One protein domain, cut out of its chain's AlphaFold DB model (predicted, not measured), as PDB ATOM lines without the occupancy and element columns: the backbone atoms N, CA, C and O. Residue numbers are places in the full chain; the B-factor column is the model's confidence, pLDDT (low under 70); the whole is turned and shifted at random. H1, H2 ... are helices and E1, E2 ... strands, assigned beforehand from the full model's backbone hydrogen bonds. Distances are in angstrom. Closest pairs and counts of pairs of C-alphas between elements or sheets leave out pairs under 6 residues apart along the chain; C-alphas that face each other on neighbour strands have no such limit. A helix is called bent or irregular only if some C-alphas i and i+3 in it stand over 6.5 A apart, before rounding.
ATOM      1  N   PRO A  30       5.856 -51.108  48.574       94.50
ATOM      2  CA  PRO A  30       5.763 -52.296  49.412       94.50
ATOM      3  C   PRO A  30       4.415 -52.372  50.135       94.50
ATOM      4  O   PRO A  30       3.916 -51.386  50.675       94.50
ATOM      5  N   ALA A  31       3.847 -53.574  50.183       92.81
ATOM      6  CA  ALA A  31       2.614 -53.878  50.893       92.81
ATOM      7  C   ALA A  31       2.870 -54.904  52.009       92.81
ATOM      8  O   ALA A  31       3.749 -55.760  51.864       92.81
ATOM      9  N   PRO A  32       2.108 -54.848  53.116       89.06
ATOM     10  CA  PRO A  32       2.287 -55.776  54.232       89.06
ATOM     11  C   PRO A  32       1.887 -57.209  53.858       89.06
ATOM     12  O   PRO A  32       2.472 -58.165  54.357       89.06
ATOM     13  N   ASP A  33       0.915 -57.355  52.956       90.44
ATOM     14  CA  ASP A  33       0.419 -58.630  52.454       90.44
ATOM     15  C   ASP A  33      -0.289 -58.450  51.095       90.44
ATOM     16  O   ASP A  33      -0.572 -57.331  50.649       90.44
ATOM     17  N   ARG A  34      -0.594 -59.571  50.430       89.44
ATOM     18  CA  ARG A  34      -1.248 -59.588  49.113       89.44
ATOM     19  C   ARG A  34      -2.644 -58.963  49.120       89.44
ATOM     20  O   ARG A  34      -3.008 -58.311  48.145       89.44
ATOM     21  N   ALA A  35      -3.438 -59.192  50.164       88.00
ATOM     22  CA  ALA A  35      -4.810 -58.695  50.233       88.00
ATOM     23  C   ALA A  35      -4.821 -57.167  50.371       88.00
ATOM     24  O   ALA A  35      -5.583 -56.485  49.686       88.00
ATOM     25  N   THR A  36      -3.907 -56.626  51.173       86.88
ATOM     26  CA  THR A  36      -3.681 -55.188  51.297       86.88
ATOM     27  C   THR A  36      -3.213 -54.583  49.968       86.88
ATOM     28  O   THR A  36      -3.763 -53.570  49.536       86.88
ATOM     29  N   ALA A  37      -2.291 -55.237  49.248       90.31
ATOM     30  CA  ALA A  37      -1.877 -54.795  47.912       90.31
ATOM     31  C   ALA A  37      -3.052 -54.761  46.910       90.31
ATOM     32  O   ALA A  37      -3.190 -53.808  46.145       90.31
ATOM     33  N   GLN A  38      -3.925 -55.776  46.930       89.62
ATOM     34  CA  GLN A  38      -5.125 -55.840  46.082       89.62
ATOM     35  C   GLN A  38      -6.125 -54.729  46.405       89.62
ATOM     36  O   GLN A  38      -6.695 -54.125  45.490       89.62
ATOM     37  N   LEU A  39      -6.327 -54.450  47.694       86.56
ATOM     38  CA  LEU A  39      -7.177 -53.358  48.143       86.56
ATOM     39  C   LEU A  39      -6.635 -52.024  47.622       86.56
ATOM     40  O   LEU A  39      -7.354 -51.324  46.916       86.56
ATOM     41  N   TRP A  40      -5.362 -51.716  47.880       88.69
ATOM     42  CA  TRP A  40      -4.743 -50.468  47.434       88.69
ATOM     43  C   TRP A  40      -4.773 -50.313  45.907       88.69
ATOM     44  O   TRP A  40      -5.155 -49.251  45.418       88.69
ATOM     45  N   ALA A  41      -4.482 -51.374  45.143       87.31
ATOM     46  CA  ALA A  41      -4.588 -51.364  43.677       87.31
ATOM     47  C   ALA A  41      -5.990 -50.996  43.190       87.31
ATOM     48  O   ALA A  41      -6.158 -50.172  42.286       87.31
ATOM     49  N   THR A  42      -7.005 -51.588  43.818       84.56
ATOM     50  CA  THR A  42      -8.406 -51.320  43.493       84.56
ATOM     51  C   THR A  42      -8.763 -49.876  43.827       84.56
ATOM     52  O   THR A  42      -9.347 -49.186  42.995       84.56
ATOM     53  N   GLN A  43      -8.379 -49.395  45.011       82.88
ATOM     54  CA  GLN A  43      -8.676 -48.035  45.461       82.88
ATOM     55  C   GLN A  43      -8.038 -46.988  44.547       82.88
ATOM     56  O   GLN A  43      -8.731 -46.069  44.122       82.88
ATOM     57  N   HIS A  44      -6.768 -47.158  44.173       81.56
ATOM     58  CA  HIS A  44      -6.081 -46.259  43.242       81.56
ATOM     59  C   HIS A  44      -6.683 -46.273  41.842       81.56
ATOM     60  O   HIS A  44      -6.895 -45.214  41.255       81.56
ATOM     61  N   THR A  45      -7.013 -47.456  41.320       78.56
ATOM     62  CA  THR A  45      -7.673 -47.588  40.013       78.56
ATOM     63  C   THR A  45      -9.012 -46.850  40.014       78.56
ATOM     64  O   THR A  45      -9.283 -46.031  39.138       78.56
ATOM     65  N   VAL A  46      -9.833 -47.075  41.043       75.62
ATOM     66  CA  VAL A  46     -11.122 -46.400  41.231       75.62
ATOM     67  C   VAL A  46     -10.922 -44.887  41.362       75.62
ATOM     68  O   VAL A  46     -11.516 -44.115  40.614       75.62
ATOM     69  N   PHE A  47     -10.044 -44.441  42.256       74.56
ATOM     70  CA  PHE A  47      -9.774 -43.024  42.487       74.56
ATOM     71  C   PHE A  47      -9.312 -42.305  41.215       74.56
ATOM     72  O   PHE A  47      -9.819 -41.228  40.899       74.56
ATOM     73  N   TRP A  48      -8.422 -42.926  40.436       72.12
ATOM     74  CA  TRP A  48      -7.966 -42.398  39.152       72.12
ATOM     75  C   TRP A  48      -9.112 -42.240  38.147       72.12
ATOM     76  O   TRP A  48      -9.223 -41.199  37.497       72.12
ATOM     77  N   HIS A  49      -9.998 -43.235  38.056       68.06
ATOM     78  CA  HIS A  49     -11.156 -43.188  37.165       68.06
ATOM     79  C   HIS A  49     -12.193 -42.132  37.566       68.06
ATOM     80  O   HIS A  49     -12.775 -41.503  36.684       68.06
ATOM     81  N   PHE A  50     -12.427 -41.911  38.864       64.94
ATOM     82  CA  PHE A  50     -13.488 -41.008  39.329       64.94
ATOM     83  C   PHE A  50     -13.036 -39.560  39.539       64.94
ATOM     84  O   PHE A  50     -13.809 -38.641  39.268       64.94
ATOM     85  N   GLN A  51     -11.795 -39.315  39.970       63.66
ATOM     86  CA  GLN A  51     -11.306 -37.941  40.134       63.66
ATOM     87  C   GLN A  51     -11.025 -37.247  38.801       63.66
ATOM     88  O   GLN A  51     -11.168 -36.027  38.688       63.66
ATOM     89  N   ARG A  52     -10.669 -38.003  37.761       58.75
ATOM     90  CA  ARG A  52     -10.525 -37.456  36.413       58.75
ATOM     91  C   ARG A  52     -11.898 -37.440  35.744       58.75
ATOM     92  O   ARG A  52     -12.189 -38.265  34.890       58.75
ATOM     93  N   PRO A  60      -2.202 -41.614  29.990       57.47
ATOM     94  CA  PRO A  60      -1.720 -42.959  30.233       57.47
ATOM     95  C   PRO A  60      -2.695 -43.606  31.212       57.47
ATOM     96  O   PRO A  60      -3.024 -43.036  32.258       57.47
ATOM     97  N   VAL A  61      -3.222 -44.767  30.828       58.91
ATOM     98  CA  VAL A  61      -4.069 -45.574  31.701       58.91
ATOM     99  C   VAL A  61      -3.167 -46.050  32.834       58.91
ATOM    100  O   VAL A  61      -2.523 -47.088  32.708       58.91
ATOM    101  N   LEU A  62      -3.069 -45.262  33.909       66.94
ATOM    102  CA  LEU A  62      -2.384 -45.678  35.124       66.94
ATOM    103  C   LEU A  62      -3.128 -46.898  35.649       66.94
ATOM    104  O   LEU A  62      -4.247 -46.799  36.151       66.94
ATOM    105  N   SER A  63      -2.515 -48.055  35.440       73.12
ATOM    106  CA  SER A  63      -3.019 -49.333  35.912       73.12
ATOM    107  C   SER A  63      -2.174 -49.744  37.095       73.12
ATOM    108  O   SER A  63      -0.946 -49.742  37.025       73.12
ATOM    109  N   TRP A  64      -2.847 -50.097  38.176       85.56
ATOM    110  CA  TRP A  64      -2.210 -50.528  39.402       85.56
ATOM    111  C   TRP A  64      -2.319 -52.047  39.483       85.56
ATOM    112  O   TRP A  64      -3.421 -52.593  39.434       85.56
ATOM    113  N   VAL A  65      -1.184 -52.738  39.563       88.25
ATOM    114  CA  VAL A  65      -1.135 -54.205  39.602       88.25
ATOM    115  C   VAL A  65      -0.476 -54.696  40.879       88.25
ATOM    116  O   VAL A  65       0.355 -54.016  41.474       88.25
ATOM    117  N   VAL A  66      -0.863 -55.893  41.310       92.31
ATOM    118  CA  VAL A  66      -0.253 -56.561  42.461       92.31
ATOM    119  C   VAL A  66       0.858 -57.466  41.963       92.31
ATOM    120  O   VAL A  66       0.616 -58.315  41.104       92.31
ATOM    121  N   ALA A  67       2.050 -57.296  42.520       92.31
ATOM    122  CA  ALA A  67       3.234 -58.052  42.147       92.31
ATOM    123  C   ALA A  67       4.029 -58.481  43.385       92.31
ATOM    124  O   ALA A  67       3.766 -58.049  44.511       92.31
ATOM    125  N   GLU A  68       4.993 -59.366  43.160       93.44
ATOM    126  CA  GLU A  68       6.007 -59.690  44.157       93.44
ATOM    127  C   GLU A  68       7.010 -58.540  44.253       93.44
ATOM    128  O   GLU A  68       7.336 -57.892  43.256       93.44
ATOM    129  N   TRP A  69       7.499 -58.278  45.463       92.75
ATOM    130  CA  TRP A  69       8.502 -57.250  45.689       92.75
ATOM    131  C   TRP A  69       9.807 -57.627  44.969       92.75
ATOM    132  O   TRP A  69      10.380 -58.675  45.268       92.75
ATOM    133  N   PRO A  70      10.303 -56.789  44.040       88.75
ATOM    134  CA  PRO A  70      11.441 -57.144  43.194       88.75
ATOM    135  C   PRO A  70      12.802 -56.885  43.862       88.75
ATOM    136  O   PRO A  70      13.841 -57.158  43.258       88.75
ATOM    137  N   HIS A  71      12.819 -56.315  45.071       88.69
ATOM    138  CA  HIS A  71      14.041 -55.935  45.780       88.69
ATOM    139  C   HIS A  71      14.261 -56.784  47.037       88.69
ATOM    140  O   HIS A  71      13.560 -57.759  47.302       88.69
ATOM    141  N   ASP A  72      15.279 -56.436  47.815       88.81
ATOM    142  CA  ASP A  72      15.610 -57.152  49.038       88.81
ATOM    143  C   ASP A  72      14.571 -56.906  50.163       88.81
ATOM    144  O   ASP A  72      13.878 -55.882  50.180       88.81
ATOM    145  N   PRO A  73      14.464 -57.810  51.152       89.88
ATOM    146  CA  PRO A  73      13.545 -57.629  52.277       89.88
ATOM    147  C   PRO A  73      13.813 -56.392  53.150       89.88
ATOM    148  O   PRO A  73      12.890 -55.889  53.790       89.88
ATOM    149  N   VAL A  74      15.052 -55.886  53.202       91.12
ATOM    150  CA  VAL A  74      15.398 -54.711  54.022       91.12
ATOM    151  C   VAL A  74      14.822 -53.446  53.389       91.12
ATOM    152  O   VAL A  74      14.232 -52.629  54.097       91.12
ATOM    153  N   SER A  75      14.917 -53.303  52.063       89.56
ATOM    154  CA  SER A  75      14.273 -52.198  51.337       89.56
ATOM    155  C   SER A  75      12.746 -52.260  51.394       89.56
ATOM    156  O   SER A  75      12.110 -51.211  51.521       89.56
ATOM    157  N   HIS A  76      12.155 -53.463  51.395       92.94
ATOM    158  CA  HIS A  76      10.711 -53.631  51.616       92.94
ATOM    159  C   HIS A  76      10.293 -53.039  52.963       92.94
ATOM    160  O   HIS A  76       9.449 -52.145  53.018       92.94
ATOM    161  N   ALA A  77      10.947 -53.477  54.043       90.81
ATOM    162  CA  ALA A  77      10.644 -53.031  55.397       90.81
ATOM    163  C   ALA A  77      10.855 -51.519  55.580       90.81
ATOM    164  O   ALA A  77      10.049 -50.861  56.240       90.81
ATOM    165  N   ALA A  78      11.902 -50.956  54.967       91.56
ATOM    166  CA  ALA A  78      12.184 -49.523  55.017       91.56
ATOM    167  C   ALA A  78      11.082 -48.679  54.352       91.56
ATOM    168  O   ALA A  78      10.734 -47.614  54.861       91.56
ATOM    169  N   GLY A  79      10.518 -49.149  53.233       88.56
ATOM    170  CA  GLY A  79       9.461 -48.443  52.503       88.56
ATOM    171  C   GLY A  79       8.040 -48.723  53.004       88.56
ATOM    172  O   GLY A  79       7.117 -47.966  52.692       88.56
ATOM    173  N   LEU A  80       7.843 -49.795  53.779       90.94
ATOM    174  CA  LEU A  80       6.517 -50.274  54.175       90.94
ATOM    175  C   LEU A  80       5.748 -49.259  55.025       90.94
ATOM    176  O   LEU A  80       4.566 -49.027  54.785       90.94
ATOM    177  N   GLN A  81       6.406 -48.619  55.995       89.25
ATOM    178  CA  GLN A  81       5.738 -47.654  56.874       89.25
ATOM    179  C   GLN A  81       5.212 -46.441  56.095       89.25
ATOM    180  O   GLN A  81       4.090 -45.994  56.334       89.25
ATOM    181  N   GLN A  82       6.003 -45.946  55.142       88.44
ATOM    182  CA  GLN A  82       5.597 -44.845  54.274       88.44
ATOM    183  C   GLN A  82       4.460 -45.279  53.344       88.44
ATOM    184  O   GLN A  82       3.458 -44.583  53.240       88.44
ATOM    185  N   SER A  83       4.553 -46.477  52.759       89.38
ATOM    186  CA  SER A  83       3.489 -47.006  51.900       89.38
ATOM    187  C   SER A  83       2.173 -47.183  52.648       89.38
ATOM    188  O   SER A  83       1.123 -46.855  52.108       89.38
ATOM    189  N   ILE A  84       2.196 -47.623  53.906       88.00
ATOM    190  CA  ILE A  84       0.983 -47.678  54.730       88.00
ATOM    191  C   ILE A  84       0.387 -46.277  54.899       88.00
ATOM    192  O   ILE A  84      -0.817 -46.113  54.724       88.00
ATOM    193  N   ALA A  85       1.204 -45.268  55.205       85.94
ATOM    194  CA  ALA A  85       0.722 -43.899  55.368       85.94
ATOM    195  C   ALA A  85       0.112 -43.338  54.071       85.94
ATOM    196  O   ALA A  85      -0.990 -42.790  54.107       85.94
ATOM    197  N   ASP A  86       0.779 -43.536  52.934       83.81
ATOM    198  CA  ASP A  86       0.369 -42.994  51.633       83.81
ATOM    199  C   ASP A  86      -0.862 -43.698  51.047       83.81
ATOM    200  O   ASP A  86      -1.641 -43.090  50.315       83.81
ATOM    201  N   ASN A  87      -1.055 -44.978  51.380       82.38
ATOM    202  CA  ASN A  87      -2.138 -45.810  50.856       82.38
ATOM    203  C   ASN A  87      -3.263 -46.049  51.878       82.38
ATOM    204  O   ASN A  87      -4.148 -46.879  51.662       82.38
ATOM    205  N   THR A  88      -3.269 -45.321  52.998       76.12
ATOM    206  CA  THR A  88      -4.413 -45.309  53.917       76.12
ATOM    207  C   THR A  88      -5.466 -44.333  53.394       76.12
ATOM    208  O   THR A  88      -5.431 -43.134  53.667       76.12
ATOM    209  N   PHE A  89      -6.430 -44.848  52.633       65.94
ATOM    210  CA  PHE A  89      -7.541 -44.047  52.123       65.94
ATOM    211  C   PHE A  89      -8.598 -43.816  53.219       65.94
ATOM    212  O   PHE A  89      -9.057 -44.781  53.833       65.94
ATOM    213  N   PRO A  90      -9.043 -42.566  53.461       56.88
ATOM    214  CA  PRO A  90      -9.960 -42.236  54.558       56.88
ATOM    215  C   PRO A  90     -11.409 -42.714  54.358       56.88
ATOM    216  O   PRO A  90     -12.250 -42.500  55.229       56.88
ATOM    217  N   VAL A  91     -11.737 -43.341  53.227       55.41
ATOM    218  CA  VAL A  91     -13.098 -43.777  52.897       55.41
ATOM    219  C   VAL A  91     -13.013 -45.056  52.080       55.41
ATOM    220  O   VAL A  91     -12.159 -45.149  51.203       55.41
ATOM    221  N   ASP A  92     -13.911 -46.012  52.323       60.12
ATOM    222  CA  ASP A  92     -14.192 -47.070  51.352       60.12
ATOM    223  C   ASP A  92     -14.655 -46.383  50.055       60.12
ATOM    224  O   ASP A  92     -15.737 -45.778  50.037       60.12
ATOM    225  N   PRO A  93     -13.835 -46.376  48.988       55.66
ATOM    226  CA  PRO A  93     -14.151 -45.587  47.812       55.66
ATOM    227  C   PRO A  93     -15.403 -46.116  47.115       55.66
ATOM    228  O   PRO A  93     -16.125 -45.319  46.527       55.66
ATOM    229  N   LEU A  94     -15.758 -47.402  47.255       55.34
ATOM    230  CA  LEU A  94     -17.046 -47.901  46.764       55.34
ATOM    231  C   LEU A  94     -18.227 -47.294  47.534       55.34
ATOM    232  O   LEU A  94     -19.232 -46.921  46.927       55.34
ATOM    233  N   ALA A  95     -18.113 -47.154  48.855       59.88
ATOM    234  CA  ALA A  95     -19.161 -46.551  49.677       59.88
ATOM    235  C   ALA A  95     -19.310 -45.039  49.427       59.88
ATOM    236  O   ALA A  95     -20.425 -44.510  49.471       59.88
ATOM    237  N   ALA A  96     -18.205 -44.341  49.146       56.62
ATOM    238  CA  ALA A  96     -18.224 -42.938  48.733       56.62
ATOM    239  C   ALA A  96     -18.957 -42.759  47.390       56.62
ATOM    240  O   ALA A  96     -19.839 -41.909  47.277       56.62
ATOM    241  N   LEU A  97     -18.674 -43.629  46.417       53.25
ATOM    242  CA  LEU A  97     -19.290 -43.601  45.087       53.25
ATOM    243  C   LEU A  97     -20.789 -43.905  45.101       53.25
ATOM    244  O   LEU A  97     -21.559 -43.246  44.402       53.25
TER     245      LEU A  97
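Overview. This is residues 30 to 52 and 60 to 97 of the 103 residues of an uncharacterized protein of Sphingomonas sp. Leaf29 (UniProt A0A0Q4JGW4). A long helix, H1, has the strand E1 running back alongside it, while a second helix, H2, lies apart from both, the centres of the three making a triangle. From E1 the chain folds back through residues 69 to 72 into H2, and a short helix, H3, follows at the end of the printed part. The printed part has 61 residues, with three named helices and one named strand in the order H1, E1, H2, H3; the class is mostly helix. The whole is only just compact, close to loose, with a radius of gyration of the C-alphas of 12.6 A and spans of 37 by 25 by 17 A.

Arrangement. H1, residues 34 to 51, and E1, residues 63 to 68, have 11 pairs of C-alphas within 8 A; the closest are those of Ala 41 and Trp 64, 5.0 A apart. E1 pairs with no named strand. H2, residues 73 to 86, is apart from H1 and from E1. H3, residues 93 to 97, only just touches H1, with 3 pairs of C-alphas within 8 A, and H1 touches it with residues 43 to 47 alone; the closest C-alphas are those of Gln 43 and Pro 93, 6.4 A apart. H3 is apart from E1 and from H2. In H1 and H3 every O i to N i+4 pair is within hydrogen-bond range; in H2, 8 of 10 are.

Along the chain. H1 begins at C-alpha 34 (-1.248, -59.588, 49.113) and is 25.5 A long from first to last C-alpha. E1 measures 16.0 A. H2 measures 19.7 A and is only just irregular: C-alphas 78 and 81 are 7.0 A apart. H3, 6.1 A, ends at C-alpha 97 (-19.290, -43.601, 45.087).

Size, cuts and confidence. The two C-alphas farthest apart, those of Asp 72 and Leu 97, are 37.6 A apart. Residues 53 to 59 are not printed, and C-alphas 52 and 60 are 12.1 A apart across the cut. The link from E1 to H2 is tight and that from H2 to H3 is short. The mean pLDDT of the printed part is 79.9, with residues 49 to 52, 60 to 62 and 89 to 97 under 70.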